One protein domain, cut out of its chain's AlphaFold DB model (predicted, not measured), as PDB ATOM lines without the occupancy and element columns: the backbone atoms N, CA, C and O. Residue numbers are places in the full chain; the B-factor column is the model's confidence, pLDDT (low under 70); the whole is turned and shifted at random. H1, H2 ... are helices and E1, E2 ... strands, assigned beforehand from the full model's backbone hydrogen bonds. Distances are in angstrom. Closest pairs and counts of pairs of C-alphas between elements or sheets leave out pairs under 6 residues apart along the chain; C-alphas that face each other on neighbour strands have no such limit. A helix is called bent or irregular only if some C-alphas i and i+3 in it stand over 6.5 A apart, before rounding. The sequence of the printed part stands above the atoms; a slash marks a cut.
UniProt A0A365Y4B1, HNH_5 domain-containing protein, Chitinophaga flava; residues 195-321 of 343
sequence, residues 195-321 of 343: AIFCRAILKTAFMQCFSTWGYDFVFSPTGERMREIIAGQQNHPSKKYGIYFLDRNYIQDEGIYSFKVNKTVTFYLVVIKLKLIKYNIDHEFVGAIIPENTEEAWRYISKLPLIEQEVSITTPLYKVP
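Overview. This is residues 195 to 321 of the 343 residues of the protein "HNH_5 domain-containing protein" of Chitinophaga flava (UniProt A0A365Y4B1). A strongly twisted sheet of four antiparallel strands forms the core, with the long helix H1 laid across one face and H3 packed on H1. The short helix H5 packs on the sheet on its other side, by the beginning of E3 and the end of E4, and an unnamed tail, residues 302 to 321, passes round the side away from H1 until its residues 318 to 319 pair with E2. The printed part has 127 residues with five named helices and four named strands, in the order H1 H2 H3 H4 E1 E2 E3 E4 H5; the sheet's order is E1 E4 E3 E2. The class is mixed, helices and strands, and the whole is compact, with a radius of gyration of the C-alphas of 14.1 A and spans of 41 by 32 by 29 A.

Along the chain. H1, residues 195 to 213, begins at C-alpha 195 (193.368, 255.465, 185.964) and is 26.1 A long. H2 is residues 215 to 218 and H3 residues 221 to 231, 15.3 A long. H4, residues 239 to 242, is only just irregular: C-alphas 239 and 242 are 6.6 A apart. E1 is residues 243 to 246, E2 255 to 261, 19.4 A, E3 265 to 274, 28.4 A, and E4 284 to 291, 22.7 A. H5, residues 295 to 301, ends at C-alpha 301 (208.247, 249.210, 189.771).

Arrangement. H1 is the hub, touching H2, H3 and H4. It is on the sheet at a height of 8.7 A, across the strands, at 72 degrees to E3 on the local plane; its closest C-alphas to E3 are Ala 205 and Val 270, 5.8 A. H3 touches H1, Arg 199 to Ile 230 at 5.1 A between C-alphas, opposite ways at a tilt of 37 degrees, only just steep. H2 and H1 touch only at the corner, and only just, with 3 pairs of C-alphas within 8 A; the closest are Phe 210 and Phe 217, 6.1 A. H4 touches H1, the C-alphas of Cys 198 and Tyr 241 being 6.0 A apart. E2, E3 and E4 form a meander, each strand the antiparallel neighbour of the one before; with E1 beside E4 they make a Greek key, the first strand the antiparallel neighbour of the fourth. N 244 and O 287 of E1 and E4 are 2.8 A apart, N 270 and O 288 of E3 and E4 2.8 A, and N 257 and O 269 of E2 and E3 2.8 A. H5 is over E3, 7.5 A high; with H1 it makes three layers, helices on both faces of a sheet. In H1, H3 and H5 every O i to N i+4 pair is within hydrogen-bond range; H2 and H4 are too short for such a pair.

Size, cuts and confidence. The C-alphas farthest apart, Thr 264 and Tyr 279, are 44.1 A apart. The printed part has no cut, and no link is long. The mean pLDDT of the printed part is 89.4; residues 306 to 314 are under 70.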
ATOM      1  N   ALA A 195     192.548 255.704 187.150       94.62
ATOM      2  CA  ALA A 195     193.368 255.465 185.964       94.62
ATOM      3  C   ALA A 195     193.489 256.705 185.057       94.62
ATOM      4  O   ALA A 195     194.569 256.980 184.531       94.62
ATOM      5  N   ILE A 196     192.411 257.480 184.892       95.88
ATOM      6  CA  ILE A 196     192.405 258.707 184.079       95.88
ATOM      7  C   ILE A 196     193.253 259.784 184.765       95.88
ATOM      8  O   ILE A 196     194.109 260.390 184.118       95.88
ATOM      9  N   PHE A 197     193.063 259.971 186.076       95.62
ATOM     10  CA  PHE A 197     193.876 260.883 186.887       95.62
ATOM     11  C   PHE A 197     195.363 260.525 186.822       95.62
ATOM     12  O   PHE A 197     196.200 261.369 186.501       95.62
ATOM     13  N   CYS A 198     195.689 259.255 187.044       96.50
ATOM     14  CA  CYS A 198     197.056 258.758 187.016       96.50
ATOM     15  C   CYS A 198     197.732 258.980 185.655       96.50
ATOM     16  O   CYS A 198     198.874 259.432 185.605       96.50
ATOM     17  N   ARG A 199     197.028 258.730 184.542       97.56
ATOM     18  CA  ARG A 199     197.545 259.005 183.189       97.56
ATOM     19  C   ARG A 199     197.826 260.489 182.962       97.56
ATOM     20  O   ARG A 199     198.823 260.818 182.324       97.56
ATOM     21  N   ALA A 200     196.995 261.382 183.495       97.69
ATOM     22  CA  ALA A 200     197.209 262.824 183.388       97.69
ATOM     23  C   ALA A 200     198.446 263.291 184.182       97.69
ATOM     24  O   ALA A 200     199.240 264.104 183.696       97.69
ATOM     25  N   ILE A 201     198.662 262.729 185.378       98.06
ATOM     26  CA  ILE A 201     199.887 262.966 186.156       98.06
ATOM     27  C   ILE A 201     201.112 262.401 185.428       98.06
ATOM     28  O   ILE A 201     202.107 263.109 185.289       98.06
ATOM     29  N   LEU A 202     201.037 261.178 184.891       98.00
ATOM     30  CA  LEU A 202     202.126 260.595 184.102       98.00
ATOM     31  C   LEU A 202     202.462 261.422 182.861       98.00
ATOM     32  O   LEU A 202     203.639 261.597 182.565       98.00
ATOM     33  N   LYS A 203     201.461 261.961 182.154       98.38
ATOM     34  CA  LYS A 203     201.685 262.893 181.040       98.38
ATOM     35  C   LYS A 203     202.472 264.111 181.518       98.38
ATOM     36  O   LYS A 203     203.457 264.484 180.891       98.38
ATOM     37  N   THR A 204     202.077 264.705 182.641       98.12
ATOM     38  CA  THR A 204     202.793 265.851 183.220       98.12
ATOM     39  C   THR A 204     204.242 265.492 183.563       98.12
ATOM     40  O   THR A 204     205.157 266.221 183.184       98.12
ATOM     41  N   ALA A 205     204.456 264.336 184.198       98.19
ATOM     42  CA  ALA A 205     205.784 263.843 184.549       98.19
ATOM     43  C   ALA A 205     206.649 263.583 183.304       98.19
ATOM     44  O   ALA A 205     207.792 264.021 183.239       98.19
ATOM     45  N   PHE A 206     206.076 262.947 182.277       98.38
ATOM     46  CA  PHE A 206     206.719 262.708 180.986       98.38
ATOM     47  C   PHE A 206     207.177 264.015 180.332       98.38
ATOM     48  O   PHE A 206     208.301 264.101 179.840       98.38
ATOM     49  N   MET A 207     206.335 265.050 180.349       98.06
ATOM     50  CA  MET A 207     206.678 266.352 179.770       98.06
ATOM     51  C   MET A 207     207.794 267.060 180.547       98.06
ATOM     52  O   MET A 207     208.625 267.730 179.934       98.06
ATOM     53  N   GLN A 208     207.858 266.874 181.866       97.25
ATOM     54  CA  GLN A 208     208.951 267.368 182.706       97.25
ATOM     55  C   GLN A 208     210.263 266.600 182.471       97.25
ATOM     56  O   GLN A 208     211.336 267.198 182.418       97.25
ATOM     57  N   CYS A 209     210.190 265.290 182.243       96.81
ATOM     58  CA  CYS A 209     211.338 264.496 181.807       96.81
ATOM     59  C   CYS A 209     211.832 264.928 180.424       96.81
ATOM     60  O   CYS A 209     213.023 265.174 180.252       96.81
ATOM     61  N   PHE A 210     210.932 265.120 179.457       96.69
ATOM     62  CA  PHE A 210     211.289 265.652 178.141       96.69
ATOM     63  C   PHE A 210     211.915 267.050 178.235       96.69
ATOM     64  O   PHE A 210     212.892 267.334 177.550       96.69
ATOM     65  N   SER A 211     211.410 267.920 179.112       95.69
ATOM     66  CA  SER A 211     211.973 269.264 179.285       95.69
ATOM     67  C   SER A 211     213.354 269.293 179.936       95.69
ATOM     68  O   SER A 211     213.986 270.348 179.902       95.69
ATOM     69  N   THR A 212     213.800 268.162 180.493       93.75
ATOM     70  CA  THR A 212     215.118 267.974 181.118       93.75
ATOM     71  C   THR A 212     216.074 267.208 180.204       93.75
ATOM     72  O   THR A 212     217.242 267.562 180.106       93.75
ATOM     73  N   TRP A 213     215.595 266.168 179.520       92.88
ATOM     74  CA  TRP A 213     216.438 265.219 178.780       92.88
ATOM     75  C   TRP A 213     216.208 265.211 177.266       92.88
ATOM     76  O   TRP A 213     216.916 264.524 176.538       92.88
ATOM     77  N   GLY A 214     215.209 265.938 176.771       94.12
ATOM     78  CA  GLY A 214     214.901 265.993 175.348       94.12
ATOM     79  C   GLY A 214     214.570 264.624 174.745       94.12
ATOM     80  O   GLY A 214     213.893 263.784 175.347       94.12
ATOM     81  N   TYR A 215     215.014 264.417 173.513       93.06
ATOM     82  CA  TYR A 215     214.678 263.239 172.724       93.06
ATOM     83  C   TYR A 215     215.406 261.966 173.146       93.06
ATOM     84  O   TYR A 215     214.871 260.891 172.877       93.06
ATOM     85  N   ASP A 216     216.507 262.066 173.897       90.62
ATOM     86  CA  ASP A 216     217.124 260.908 174.559       90.62
ATOM     87  C   ASP A 216     216.089 260.191 175.444       90.62
ATOM     88  O   ASP A 216     215.969 258.967 175.425       90.62
ATOM     89  N   PHE A 217     215.260 260.955 176.167       94.50
ATOM     90  CA  PHE A 217     214.162 260.395 176.951       94.50
ATOM     91  C   PHE A 217     213.018 259.888 176.073       94.50
ATOM     92  O   PHE A 217     212.557 258.765 176.264       94.50
ATOM     93  N   VAL A 218     212.561 260.679 175.096       95.19
ATOM     94  CA  VAL A 218     211.426 260.301 174.229       95.19
ATOM     95  C   VAL A 218     211.705 258.982 173.507       95.19
ATOM     96  O   VAL A 218     210.846 258.105 173.496       95.19
ATOM     97  N   PHE A 219     212.889 258.797 172.936       93.12
ATOM     98  CA  PHE A 219     213.209 257.583 172.181       93.12
ATOM     99  C   PHE A 219     213.829 256.465 173.025       93.12
ATOM    100  O   PHE A 219     214.144 255.405 172.492       93.12
ATOM    101  N   SER A 220     213.945 256.649 174.341       92.56
ATOM    102  CA  SER A 220     214.272 255.546 175.242       92.56
ATOM    103  C   SER A 220     213.110 254.538 175.351       92.56
ATOM    104  O   SER A 220     211.945 254.949 175.312       92.56
ATOM    105  N   PRO A 221     213.389 253.240 175.578       94.25
ATOM    106  CA  PRO A 221     212.388 252.251 175.981       94.25
ATOM    107  C   PRO A 221     211.459 252.712 177.117       94.25
ATOM    108  O   PRO A 221     210.251 252.476 177.061       94.25
ATOM    109  N   THR A 222     211.976 253.422 178.130       96.44
ATOM    110  CA  THR A 222     211.128 254.005 179.188       96.44
ATOM    111  C   THR A 222     210.170 255.063 178.640       96.44
ATOM    112  O   THR A 222     208.979 255.023 178.950       96.44
ATOM    113  N   GLY A 223     210.656 255.997 177.821       97.00
ATOM    114  CA  GLY A 223     209.824 257.042 177.227       97.00
ATOM    115  C   GLY A 223     208.756 256.482 176.286       97.00
ATOM    116  O   GLY A 223     207.618 256.955 176.305       97.00
ATOM    117  N   GLU A 224     209.093 255.462 175.496       96.44
ATOM    118  CA  GLU A 224     208.145 254.740 174.642       96.44
ATOM    119  C   GLU A 224     207.037 254.078 175.463       96.44
ATOM    120  O   GLU A 224     205.863 254.416 175.284       96.44
ATOM    121  N   ARG A 225     207.402 253.252 176.449       97.56
ATOM    122  CA  ARG A 225     206.439 252.582 177.333       97.56
ATOM    123  C   ARG A 225     205.554 253.581 178.084       97.56
ATOM    124  O   ARG A 225     204.348 253.377 178.221       97.56
ATOM    125  N   MET A 226     206.115 254.702 178.542       98.00
ATOM    126  CA  MET A 226     205.325 255.766 179.166       98.00
ATOM    127  C   MET A 226     204.299 256.371 178.205       98.00
ATOM    128  O   MET A 226     203.155 256.569 178.614       98.00
ATOM    129  N   ARG A 227     204.657 256.643 176.941       97.94
ATOM    130  CA  ARG A 227     203.692 257.138 175.942       97.94
ATOM    131  C   ARG A 227     202.554 256.153 175.715       97.94
ATOM    132  O   ARG A 227     201.404 256.584 175.667       97.94
ATOM    133  N   GLU A 228     202.853 254.863 175.613       97.88
ATOM    134  CA  GLU A 228     201.841 253.815 175.433       97.88
ATOM    135  C   GLU A 228     200.879 253.759 176.629       97.88
ATOM    136  O   GLU A 228     199.658 253.720 176.453       97.88
ATOM    137  N   ILE A 229     201.402 253.861 177.855       97.81
ATOM    138  CA  ILE A 229     200.590 253.929 179.079       97.81
ATOM    139  C   ILE A 229     199.739 255.208 179.115       97.81
ATOM    140  O   ILE A 229     198.539 255.157 179.399       97.81
ATOM    141  N   ILE A 230     200.324 256.364 178.787       97.88
ATOM    142  CA  ILE A 230     199.614 257.650 178.722       97.88
ATOM    143  C   ILE A 230     198.516 257.607 177.656       97.88
ATOM    144  O   ILE A 230     197.433 258.141 177.892       97.88
ATOM    145  N   ALA A 231     198.744 256.942 176.523       96.69
ATOM    146  CA  ALA A 231     197.759 256.735 175.463       96.69
ATOM    147  C   ALA A 231     196.684 255.694 175.827       96.69
ATOM    148  O   ALA A 231     195.648 255.637 175.167       96.69
ATOM    149  N   GLY A 232     196.878 254.921 176.902       96.50
ATOM    150  CA  GLY A 232     195.982 253.830 177.293       96.50
ATOM    151  C   GLY A 232     196.124 252.587 176.412       96.50
ATOM    152  O   GLY A 232     195.219 251.762 176.376       96.50
ATOM    153  N   GLN A 233     197.242 252.466 175.694       97.00
ATOM    154  CA  GLN A 233     197.589 251.312 174.863       97.00
ATOM    155  C   GLN A 233     198.225 250.190 175.694       97.00
ATOM    156  O   GLN A 233     198.159 249.026 175.309       97.00
ATOM    157  N   GLN A 234     198.795 250.537 176.852       96.38
ATOM    158  CA  GLN A 234     199.369 249.596 177.806       96.38
ATOM    159  C   GLN A 234     198.925 249.923 179.241       96.38
ATOM    160  O   GLN A 234     198.725 251.081 179.610       96.38
ATOM    161  N   ASN A 235     198.796 248.892 180.076       95.94
ATOM    162  CA  ASN A 235     198.581 249.054 181.513       95.94
ATOM    163  C   ASN A 235     199.895 249.373 182.230       95.94
ATOM    164  O   ASN A 235     200.937 248.790 181.929       95.94
ATOM    165  N   HIS A 236     199.840 250.249 183.232       95.75
ATOM    166  CA  HIS A 236     201.005 250.485 184.072       95.75
ATOM    167  C   HIS A 236     201.271 249.266 184.972       95.75
ATOM    168  O   HIS A 236     200.333 248.744 185.576       95.75
ATOM    169  N   PRO A 237     202.530 248.806 185.089       93.75
ATOM    170  CA  PRO A 237     202.859 247.592 185.839       93.75
ATOM    171  C   PRO A 237     202.675 247.725 187.358       93.75
ATOM    172  O   PRO A 237     202.510 246.722 188.046       93.75
ATOM    173  N   SER A 238     202.702 248.946 187.894       91.12
ATOM    174  CA  SER A 238     202.371 249.218 189.296       91.12
ATOM    175  C   SER A 238     200.932 249.701 189.475       91.12
ATOM    176  O   SER A 238     200.351 250.369 188.614       91.12
ATOM    177  N   LYS A 239     200.378 249.420 190.656       86.75
ATOM    178  CA  LYS A 239     199.111 250.003 191.101       86.75
ATOM    179  C   LYS A 239     199.240 251.527 191.214       86.75
ATOM    180  O   LYS A 239     200.307 252.039 191.546       86.75
ATOM    181  N   LYS A 240     198.149 252.245 190.920       88.81
ATOM    182  CA  LYS A 240     198.119 253.721 190.852       88.81
ATOM    183  C   LYS A 240     199.231 254.328 189.990       88.81
ATOM    184  O   LYS A 240     199.609 255.472 190.193       88.81
ATOM    185  N   TYR A 241     199.758 253.573 189.028       93.50
ATOM    186  CA  TYR A 241     200.699 254.076 188.035       93.50
ATOM    187  C   TYR A 241     201.994 254.675 188.623       93.50
ATOM    188  O   TYR A 241     202.611 255.539 188.010       93.50
ATOM    189  N   GLY A 242     202.390 254.261 189.835       90.25
ATOM    190  CA  GLY A 242     203.564 254.816 190.516       90.25
ATOM    191  C   GLY A 242     203.377 256.275 190.941       90.25
ATOM    192  O   GLY A 242     204.362 257.004 191.054       90.25
ATOM    193  N   ILE A 243     202.122 256.700 191.128       93.19
ATOM    194  CA  ILE A 243     201.747 258.042 191.560       93.19
ATOM    195  C   ILE A 243     201.532 258.079 193.074       93.19
ATOM    196  O   ILE A 243     200.827 257.238 193.636       93.19
ATOM    197  N   TYR A 244     202.096 259.100 193.715       91.00
ATOM    198  CA  TYR A 244     202.094 259.280 195.165       91.00
ATOM    199  C   TYR A 244     201.784 260.724 195.546       91.00
ATOM    200  O   TYR A 244     202.213 261.651 194.868       91.00
ATOM    201  N   PHE A 245     201.072 260.923 196.653       90.62
ATOM    202  CA  PHE A 245     200.943 262.242 197.275       90.62
ATOM    203  C   PHE A 245     202.087 262.425 198.259       90.62
ATOM    204  O   PHE A 245     202.354 261.539 199.068       90.62
ATOM    205  N   LEU A 246     202.779 263.552 198.153       90.19
ATOM    206  CA  LEU A 246     204.002 263.813 198.897       90.19
ATOM    207  C   LEU A 246     203.710 264.787 200.036       90.19
ATOM    208  O   LEU A 246     203.021 265.792 199.844       90.19
ATOM    209  N   ASP A 247     204.252 264.495 201.215       86.88
ATOM    210  CA  ASP A 247     204.195 265.411 202.349       86.88
ATOM    211  C   ASP A 247     205.200 266.561 202.144       86.88
ATOM    212  O   ASP A 247     206.391 266.357 201.879       86.88
ATOM    213  N   ARG A 248     204.688 267.789 202.284       85.06
ATOM    214  CA  ARG A 248     205.422 269.054 202.157       85.06
ATOM    215  C   ARG A 248     206.579 269.175 203.146       85.06
ATOM    216  O   ARG A 248     207.516 269.926 202.886       85.06
ATOM    217  N   ASN A 249     206.525 268.452 204.262       85.94
ATOM    218  CA  ASN A 249     207.606 268.436 205.245       85.94
ATOM    219  C   ASN A 249     208.894 267.812 204.685       85.94
ATOM    220  O   ASN A 249     209.982 268.171 205.130       85.94
ATOM    221  N   TYR A 250     208.785 266.916 203.696       83.19
ATOM    222  CA  TYR A 250     209.932 266.214 203.106       83.19
ATOM    223  C   TYR A 250     210.321 266.749 201.730       83.19
ATOM    224  O   TYR A 250     211.489 266.671 201.349       83.19
ATOM    225  N   ILE A 251     209.359 267.276 200.969       84.56
ATOM    226  CA  ILE A 251     209.589 267.776 199.614       84.56
ATOM    227  C   ILE A 251     209.013 269.183 199.488       84.56
ATOM    228  O   ILE A 251     207.803 269.387 199.569       84.56
ATOM    229  N   GLN A 252     209.906 270.146 199.265       85.12
ATOM    230  CA  GLN A 252     209.564 271.570 199.200       85.12
ATOM    231  C   GLN A 252     209.503 272.104 197.761       85.12
ATOM    232  O   GLN A 252     208.793 273.075 197.498       85.12
ATOM    233  N   ASP A 253     210.179 271.430 196.826       91.62
ATOM    234  CA  ASP A 253     210.351 271.894 195.453       91.62
ATOM    235  C   ASP A 253     209.918 270.858 194.417       91.62
ATOM    236  O   ASP A 253     210.226 269.667 194.522       91.62
ATOM    237  N   GLU A 254     209.307 271.349 193.340       94.38
ATOM    238  CA  GLU A 254     209.130 270.579 192.111       94.38
ATOM    239  C   GLU A 254     210.476 270.291 191.426       94.38
ATOM    240  O   GLU A 254     211.460 271.026 191.572       94.38
ATOM    241  N   GLY A 255     210.531 269.187 190.687       94.44
ATOM    242  CA  GLY A 255     211.757 268.754 190.025       94.44
ATOM    243  C   GLY A 255     211.799 267.254 189.785       94.44
ATOM    244  O   GLY A 255     210.864 266.527 190.109       94.44
ATOM    245  N   ILE A 256     212.907 266.797 189.214       94.75
ATOM    246  CA  ILE A 256     213.205 265.376 189.064       94.75
ATOM    247  C   ILE A 256     214.256 265.026 190.109       94.75
ATOM    248  O   ILE A 256     215.271 265.708 190.216       94.75
ATOM    249  N   TYR A 257     214.022 263.971 190.873       93.06
ATOM    250  CA  TYR A 257     214.948 263.480 191.884       93.06
ATOM    251  C   TYR A 257     215.320 262.046 191.549       93.06
ATOM    252  O   TYR A 257     214.442 261.229 191.308       93.06
ATOM    253  N   SER A 258     216.604 261.717 191.534       92.19
ATOM    254  CA  SER A 258     217.057 260.339 191.351       92.19
ATOM    255  C   SER A 258     217.277 259.655 192.695       92.19
ATOM    256  O   SER A 258     217.692 260.284 193.672       92.19
ATOM    257  N   PHE A 259     216.996 258.358 192.741       89.12
ATOM    258  CA  PHE A 259     217.304 257.495 193.875       89.12
ATOM    259  C   PHE A 259     217.572 256.072 193.392       89.12
ATOM    260  O   PHE A 259     217.160 255.683 192.298       89.12
ATOM    261  N   LYS A 260     218.276 255.278 194.203       88.62
ATOM    262  CA  LYS A 260     218.584 253.881 193.881       88.62
ATOM    263  C   LYS A 260     217.855 252.919 194.802       88.62
ATOM    264  O   LYS A 260     217.844 253.100 196.018       88.62
ATOM    265  N   VAL A 261     217.329 251.851 194.220       85.25
ATOM    266  CA  VAL A 261     216.793 250.690 194.931       85.25
ATOM    267  C   VAL A 261     217.818 249.564 194.824       85.25
ATOM    268  O   VAL A 261     218.342 249.284 193.747       85.25
ATOM    269  N   ASN A 262     218.156 248.946 195.959       84.56
ATOM    270  CA  ASN A 262     219.132 247.851 196.055       84.56
ATOM    271  C   ASN A 262     220.519 248.161 195.452       84.56
ATOM    272  O   ASN A 262     221.215 247.258 195.003       84.56
ATOM    273  N   LYS A 263     220.940 249.437 195.447       85.38
ATOM    274  CA  LYS A 263     222.214 249.946 194.884       85.38
ATOM    275  C   LYS A 263     222.398 249.774 193.365       85.38
ATOM    276  O   LYS A 263     223.324 250.379 192.821       85.38
ATOM    277  N   THR A 264     221.540 249.018 192.685       86.50
ATOM    278  CA  THR A 264     221.678 248.678 191.261       86.50
ATOM    279  C   THR A 264     220.683 249.412 190.376       86.50
ATOM    280  O   THR A 264     221.070 249.894 189.318       86.50
ATOM    281  N   VAL A 265     219.430 249.540 190.814       90.00
ATOM    282  CA  VAL A 265     218.342 250.049 189.974       90.00
ATOM    283  C   VAL A 265     218.078 251.510 190.291       90.00
ATOM    284  O   VAL A 265     217.741 251.841 191.430       90.00
ATOM    285  N   THR A 266     218.199 252.381 189.293       91.44
ATOM    286  CA  THR A 266     217.871 253.801 189.448       91.44
ATOM    287  C   THR A 266     216.400 254.049 189.131       91.44
ATOM    288  O   THR A 266     215.825 253.488 188.195       91.44
ATOM    289  N   PHE A 267     215.793 254.922 189.919       94.00
ATOM    290  CA  PHE A 267     214.470 255.475 189.693       94.00
ATOM    291  C   PHE A 267     214.539 256.995 189.752       94.00
ATOM    292  O   PHE A 267     215.422 257.575 190.389       94.00
ATOM    293  N   TYR A 268     213.563 257.625 189.117       95.25
ATOM    294  CA  TYR A 268     213.363 259.059 189.124       95.25
ATOM    295  C   TYR A 268     212.004 259.368 189.745       95.25
ATOM    296  O   TYR A 268     210.977 258.903 189.265       95.25
ATOM    297  N   LEU A 269     211.986 260.153 190.813       95.25
ATOM    298  CA  LEU A 269     210.787 260.754 191.373       95.25
ATOM    299  C   LEU A 269     210.577 262.117 190.714       95.25
ATOM    300  O   LEU A 269     211.325 263.059 190.974       95.25
ATOM    301  N   VAL A 270     209.556 262.227 189.872       96.81
ATOM    302  CA  VAL A 270     209.134 263.506 189.299       96.81
ATOM    303  C   VAL A 270     208.117 264.144 190.226       96.81
ATOM    304  O   VAL A 270     206.986 263.674 190.337       96.81
ATOM    305  N   VAL A 271     208.538 265.197 190.916       96.50
ATOM    306  CA  VAL A 271     207.711 265.973 191.835       96.50
ATOM    307  C   VAL A 271     207.022 267.087 191.064       96.50
ATOM    308  O   VAL A 271     207.677 267.953 190.479       96.50
ATOM    309  N   ILE A 272     205.696 267.076 191.133       96.69
ATOM    310  CA  ILE A 272     204.793 267.995 190.457       96.69
ATOM    311  C   ILE A 272     204.026 268.792 191.508       96.69
ATOM    312  O   ILE A 272     203.390 268.215 192.393       96.69
ATOM    313  N   LYS A 273     204.032 270.120 191.379       95.94
ATOM    314  CA  LYS A 273     203.220 271.009 192.208       95.94
ATOM    315  C   LYS A 273     201.884 271.296 191.526       95.94
ATOM    316  O   LYS A 273     201.837 271.836 190.425       95.94
ATOM    317  N   LEU A 274     200.787 270.969 192.198       95.62
ATOM    318  CA  LEU A 274     199.427 271.213 191.726       95.62
ATOM    319  C   LEU A 274     198.744 272.262 192.595       95.62
ATOM    320  O   LEU A 274     198.828 272.210 193.815       95.62
ATOM    321  N   LYS A 275     198.030 273.206 191.989       93.75
ATOM    322  CA  LYS A 275     197.283 274.246 192.704       93.75
ATOM    323  C   LYS A 275     195.971 274.534 191.996       93.75
ATOM    324  O   LYS A 275     195.982 274.982 190.855       93.75
ATOM    325  N   LEU A 276     194.837 274.377 192.674       91.06
ATOM    326  CA  LEU A 276     193.554 274.749 192.080       91.06
ATOM    327  C   LEU A 276     193.420 276.281 192.026       91.06
ATOM    328  O   LEU A 276     192.991 276.914 192.995       91.06
ATOM    329  N   ILE A 277     193.800 276.880 190.888       89.62
ATOM    330  CA  ILE A 277     193.947 278.340 190.748       89.62
ATOM    331  C   ILE A 277     192.647 279.062 191.095       89.62
ATOM    332  O   ILE A 277     192.670 280.042 191.837       89.62
ATOM    333  N   LYS A 278     191.515 278.561 190.586       87.75
ATOM    334  CA  LYS A 278     190.214 279.237 190.678       87.75
ATOM    335  C   LYS A 278     189.780 279.547 192.119       87.75
ATOM    336  O   LYS A 278     189.107 280.548 192.329       87.75
ATOM    337  N   TYR A 279     190.176 278.727 193.093       84.19
ATOM    338  CA  TYR A 279     189.768 278.873 194.501       84.19
ATOM    339  C   TYR A 279     190.942 279.183 195.425       84.19
ATOM    340  O   TYR A 279     190.779 279.166 196.639       84.19
ATOM    341  N   ASN A 280     192.125 279.443 194.855       85.25
ATOM    342  CA  ASN A 280     193.359 279.650 195.604       85.25
ATOM    343  C   ASN A 280     193.611 278.553 196.657       85.25
ATOM    344  O   ASN A 280     194.115 278.834 197.742       85.25
ATOM    345  N   ILE A 281     193.238 277.309 196.343       83.69
ATOM    346  CA  ILE A 281     193.452 276.188 197.260       83.69
ATOM    347  C   ILE A 281     194.930 275.856 197.252       83.69
ATOM    348  O   ILE A 281     195.596 275.895 196.215       83.69
ATOM    349  N   ASP A 282     195.401 275.564 198.448       80.94
ATOM    350  CA  ASP A 282     196.766 275.232 198.778       80.94
ATOM    351  C   ASP A 282     197.343 274.112 197.892       80.94
ATOM    352  O   ASP A 282     196.624 273.280 197.342       80.94
ATOM    353  N   HIS A 283     198.662 274.122 197.715       83.12
ATOM    354  CA  HIS A 283     199.329 273.296 196.714       83.12
ATOM    355  C   HIS A 283     199.471 271.821 197.128       83.12
ATOM    356  O   HIS A 283     199.900 271.490 198.226       83.12
ATOM    357  N   GLU A 284     199.176 270.903 196.231       89.56
ATOM    358  CA  GLU A 284     199.389 269.470 196.418       89.56
ATOM    359  C   GLU A 284     200.676 269.072 195.698       89.56
ATOM    360  O   GLU A 284     200.844 269.407 194.525       89.56
ATOM    361  N   PHE A 285     201.588 268.375 196.379       93.50
ATOM    362  CA  PHE A 285     202.728 267.756 195.706       93.50
ATOM    363  C   PHE A 285     202.380 266.322 195.338       93.50
ATOM    364  O   PHE A 285     201.981 265.520 196.185       93.50
ATOM    365  N   VAL A 286     202.546 266.011 194.060       94.75
ATOM    366  CA  VAL A 286     202.336 264.675 193.516       94.75
ATOM    367  C   VAL A 286     203.653 264.189 192.933       94.75
ATOM    368  O   VAL A 286     204.283 264.886 192.144       94.75
ATOM    369  N   GLY A 287     204.082 263.005 193.342       94.56
ATOM    370  CA  GLY A 287     205.250 262.318 192.818       94.56
ATOM    371  C   GLY A 287     204.852 261.269 191.792       94.56
ATOM    372  O   GLY A 287     203.935 260.492 192.047       94.56
ATOM    373  N   ALA A 288     205.554 261.208 190.666       96.12
ATOM    374  CA  ALA A 288     205.495 260.090 189.730       96.12
ATOM    375  C   ALA A 288     206.846 259.369 189.712       96.12
ATOM    376  O   ALA A 288     207.868 259.993 189.425       96.12
ATOM    377  N   ILE A 289     206.864 258.071 190.021       95.62
ATOM    378  CA  ILE A 289     208.080 257.257 189.931       95.62
ATOM    379  C   ILE A 289     208.250 256.758 188.496       95.62
ATOM    380  O   ILE A 289     207.401 256.040 187.972       95.62
ATOM    381  N   ILE A 290     209.380 257.100 187.889       96.00
ATOM    382  CA  ILE A 290     209.779 256.689 186.547       96.00
ATOM    383  C   ILE A 290     211.021 255.799 186.672       96.00
ATOM    384  O   ILE A 290     212.021 256.228 187.253       96.00
ATOM    385  N   PRO A 291     210.989 254.558 186.167       95.19
ATOM    386  CA  PRO A 291     212.156 253.688 186.186       95.19
ATOM    387  C   PRO A 291     213.218 254.167 185.191       95.19
ATOM    388  O   PRO A 291     212.904 254.748 184.151       95.19
ATOM    389  N   GLU A 292     214.485 253.874 185.478       93.12
ATOM    390  CA  GLU A 292     215.552 253.972 184.479       93.12
ATOM    391  C   GLU A 292     215.253 253.093 183.250       93.12
ATOM    392  O   GLU A 292     214.373 252.230 183.263       93.12
ATOM    393  N   ASN A 293     215.990 253.327 182.168       89.56
ATOM    394  CA  ASN A 293     215.838 252.681 180.871       89.56
ATOM    395  C   ASN A 293     216.291 251.202 180.842       89.56
ATOM    396  O   ASN A 293     217.114 250.807 180.018       89.56
ATOM    397  N   THR A 294     215.794 250.374 181.768       90.50
ATOM    398  CA  THR A 294     216.089 248.935 181.844       90.50
ATOM    399  C   THR A 294     214.825 248.121 182.123       90.50
ATOM    400  O   THR A 294     213.953 248.526 182.895       90.50
ATOM    401  N   GLU A 295     214.727 246.925 181.537       91.75
ATOM    402  CA  GLU A 295     213.619 246.003 181.832       91.75
ATOM    403  C   GLU A 295     213.601 245.566 183.300       91.75
ATOM    404  O   GLU A 295     212.539 245.323 183.872       91.75
ATOM    405  N   GLU A 296     214.770 245.496 183.940       92.62
ATOM    406  CA  GLU A 296     214.869 245.223 185.370       92.62
ATOM    407  C   GLU A 296     214.151 246.308 186.189       92.62
ATOM    408  O   GLU A 296     213.308 245.973 187.025       92.62
ATOM    409  N   ALA A 297     214.383 247.594 185.904       93.00
ATOM    410  CA  ALA A 297     213.716 248.693 186.602       93.00
ATOM    411  C   ALA A 297     212.183 248.646 186.446       93.00
ATOM    412  O   ALA A 297     211.444 248.797 187.425       93.00
ATOM    413  N   TRP A 298     211.693 248.327 185.245       94.44
ATOM    414  CA  TRP A 298     210.264 248.116 184.986       94.44
ATOM    415  C   TRP A 298     209.681 246.866 185.662       94.44
ATOM    416  O   TRP A 298     208.491 246.831 185.974       94.44
ATOM    417  N   ARG A 299     210.484 245.836 185.939       92.62
ATOM    418  CA  ARG A 299     210.049 244.698 186.770       92.62
ATOM    419  C   ARG A 299     210.036 245.038 188.257       92.62
ATOM    420  O   ARG A 299     209.270 244.432 189.001       92.62
ATOM    421  N   TYR A 300     210.874 245.970 188.704       91.50
ATOM    422  CA  TYR A 300     210.883 246.415 190.097       91.50
ATOM    423  C   TYR A 300     209.742 247.376 190.419       91.50
ATOM    424  O   TYR A 300     209.197 247.283 191.517       91.50
ATOM    425  N   ILE A 301     209.328 248.247 189.491       90.81
ATOM    426  CA  ILE A 301     208.247 249.210 189.771       90.81
ATOM    427  C   ILE A 301     206.926 248.517 190.150       90.81
ATOM    428  O   ILE A 301     206.193 249.030 190.990       90.81
ATOM    429  N   SER A 302     206.635 247.327 189.604       88.00
ATOM    430  CA  SER A 302     205.442 246.540 189.972       88.00
ATOM    431  C   SER A 302     205.495 245.975 191.393       88.00
ATOM    432  O   SER A 302     204.454 245.658 191.967       88.00
ATOM    433  N   LYS A 303     206.702 245.851 191.954       88.81
ATOM    434  CA  LYS A 303     206.964 245.344 193.304       88.81
ATOM    435  C   LYS A 303     207.091 246.456 194.338       88.81
ATOM    436  O   LYS A 303     207.172 246.145 195.524       88.81
ATOM    437  N   LEU A 304     207.153 247.723 193.916       81.69
ATOM    438  CA  LEU A 304     207.195 248.826 194.866       81.69
ATOM    439  C   LEU A 304     205.927 248.776 195.725       81.69
ATOM    440  O   LEU A 304     204.827 248.627 195.177       81.69
ATOM    441  N   PRO A 305     206.063 248.854 197.060       71.00
ATOM    442  CA  PRO A 305     204.911 248.801 197.937       71.00
ATOM    443  C   PRO A 305     203.933 249.917 197.563       71.00
ATOM    444  O   PRO A 305     204.317 251.032 197.198       71.00
ATOM    445  N   LEU A 306     202.643 249.605 197.661       63.03
ATOM    446  CA  LEU A 306     201.615 250.630 197.700       63.03
ATOM    447  C   LEU A 306     201.909 251.522 198.911       63.03
ATOM    448  O   LEU A 306     201.735 251.082 200.044       63.03
ATOM    449  N   ILE A 307     202.314 252.772 198.686       55.41
ATOM    450  CA  ILE A 307     202.474 253.793 199.741       55.41
ATOM    451  C   ILE A 307     201.079 254.301 200.170       55.41
ATOM    452  O   ILE A 307     200.800 255.491 200.219       55.41
ATOM    453  N   GLU A 308     200.131 253.383 200.371       48.75
ATOM    454  CA  GLU A 308     198.892 253.653 201.114       48.75
ATOM    455  C   GLU A 308     199.097 253.422 202.617       48.75
ATOM    456  O   GLU A 308     198.306 253.888 203.429       48.75
ATOM    457  N   GLN A 309     200.182 252.738 202.987       50.62
ATOM    458  CA  GLN A 309     200.749 252.756 204.330       50.62
ATOM    459  C   GLN A 309     201.840 253.833 204.334       50.62
ATOM    460  O   GLN A 309     202.508 254.006 203.315       50.62
ATOM    461  N   GLU A 310     202.002 254.586 205.423       51.19
ATOM    462  CA  GLU A 310     203.099 255.548 205.579       51.19
ATOM    463  C   GLU A 310     204.442 254.823 205.387       51.19
ATOM    464  O   GLU A 310     204.979 254.211 206.306       51.19
ATOM    465  N   VAL A 311     204.972 254.833 204.164       50.16
ATOM    466  CA  VAL A 311     206.292 254.286 203.858       50.16
ATOM    467  C   VAL A 311     207.240 255.466 203.772       50.16
ATOM    468  O   VAL A 311     207.193 256.252 202.826       50.16
ATOM    469  N   SER A 312     208.113 255.589 204.767       61.75
ATOM    470  CA  SER A 312     209.239 256.506 204.698       61.75
ATOM    471  C   SER A 312     210.287 255.936 203.741       61.75
ATOM    472  O   SER A 312     210.877 254.879 203.969       61.75
ATOM    473  N   ILE A 313     210.527 256.629 202.626       61.28
ATOM    474  CA  ILE A 313     211.696 256.356 201.787       61.28
ATOM    475  C   ILE A 313     212.882 257.028 202.476       61.28
ATOM    476  O   ILE A 313     213.020 258.246 202.437       61.28
ATOM    477  N   THR A 314     213.738 256.241 203.125       69.12
ATOM    478  CA  THR A 314     214.945 256.745 203.805       69.12
ATOM    479  C   THR A 314     216.148 256.883 202.866       69.12
ATOM    480  O   THR A 314     217.255 257.178 203.309       69.12
ATOM    481  N   THR A 315     215.967 256.625 201.570       70.75
ATOM    482  CA  THR A 315     217.028 256.746 200.567       70.75
ATOM    483  C   THR A 315     217.266 258.221 200.232       70.75
ATOM    484  O   THR A 315     216.294 258.938 199.990       70.75
ATOM    485  N   PRO A 316     218.528 258.687 200.159       76.94
ATOM    486  CA  PRO A 316     218.820 260.051 199.737       76.94
ATOM    487  C   PRO A 316     218.276 260.321 198.328       76.94
ATOM    488  O   PRO A 316     218.453 259.513 197.412       76.94
ATOM    489  N   LEU A 317     217.620 261.470 198.179       80.75
ATOM    490  CA  LEU A 317     217.121 261.987 196.909       80.75
ATOM    491  C   LEU A 317     218.131 262.982 196.336       80.75
ATOM    492  O   LEU A 317     218.504 263.945 197.006       80.75
ATOM    493  N   TYR A 318     218.527 262.791 195.079       85.44
ATOM    494  CA  TYR A 318     219.436 263.706 194.385       85.44
ATOM    495  C   TYR A 318     218.671 264.471 193.311       85.44
ATOM    496  O   TYR A 318     218.210 263.867 192.340       85.44
ATOM    497  N   LYS A 319     218.524 265.791 193.476       87.44
ATOM    498  CA  LYS A 319     217.849 266.645 192.490       87.44
ATOM    499  C   LYS A 319     218.644 266.625 191.185       87.44
ATOM    500  O   LYS A 319     219.813 266.999 191.157       87.44
ATOM    501  N   VAL A 320     218.006 266.161 190.117       85.50
ATOM    502  CA  VAL A 320     218.577 266.141 188.773       85.50
ATOM    503  C   VAL A 320     218.592 267.582 188.270       85.50
ATOM    504  O   VAL A 320     217.541 268.234 188.260       85.50
ATOM    505  N   PRO A 321     219.758 268.114 187.888       82.94
ATOM    506  CA  PRO A 321     219.825 269.464 187.376       82.94
ATOM    507  C   PRO A 321     219.193 269.552 185.984       82.94
ATOM    508  O   PRO A 321     219.166 268.590 185.217       82.94
TER     509      PRO A 321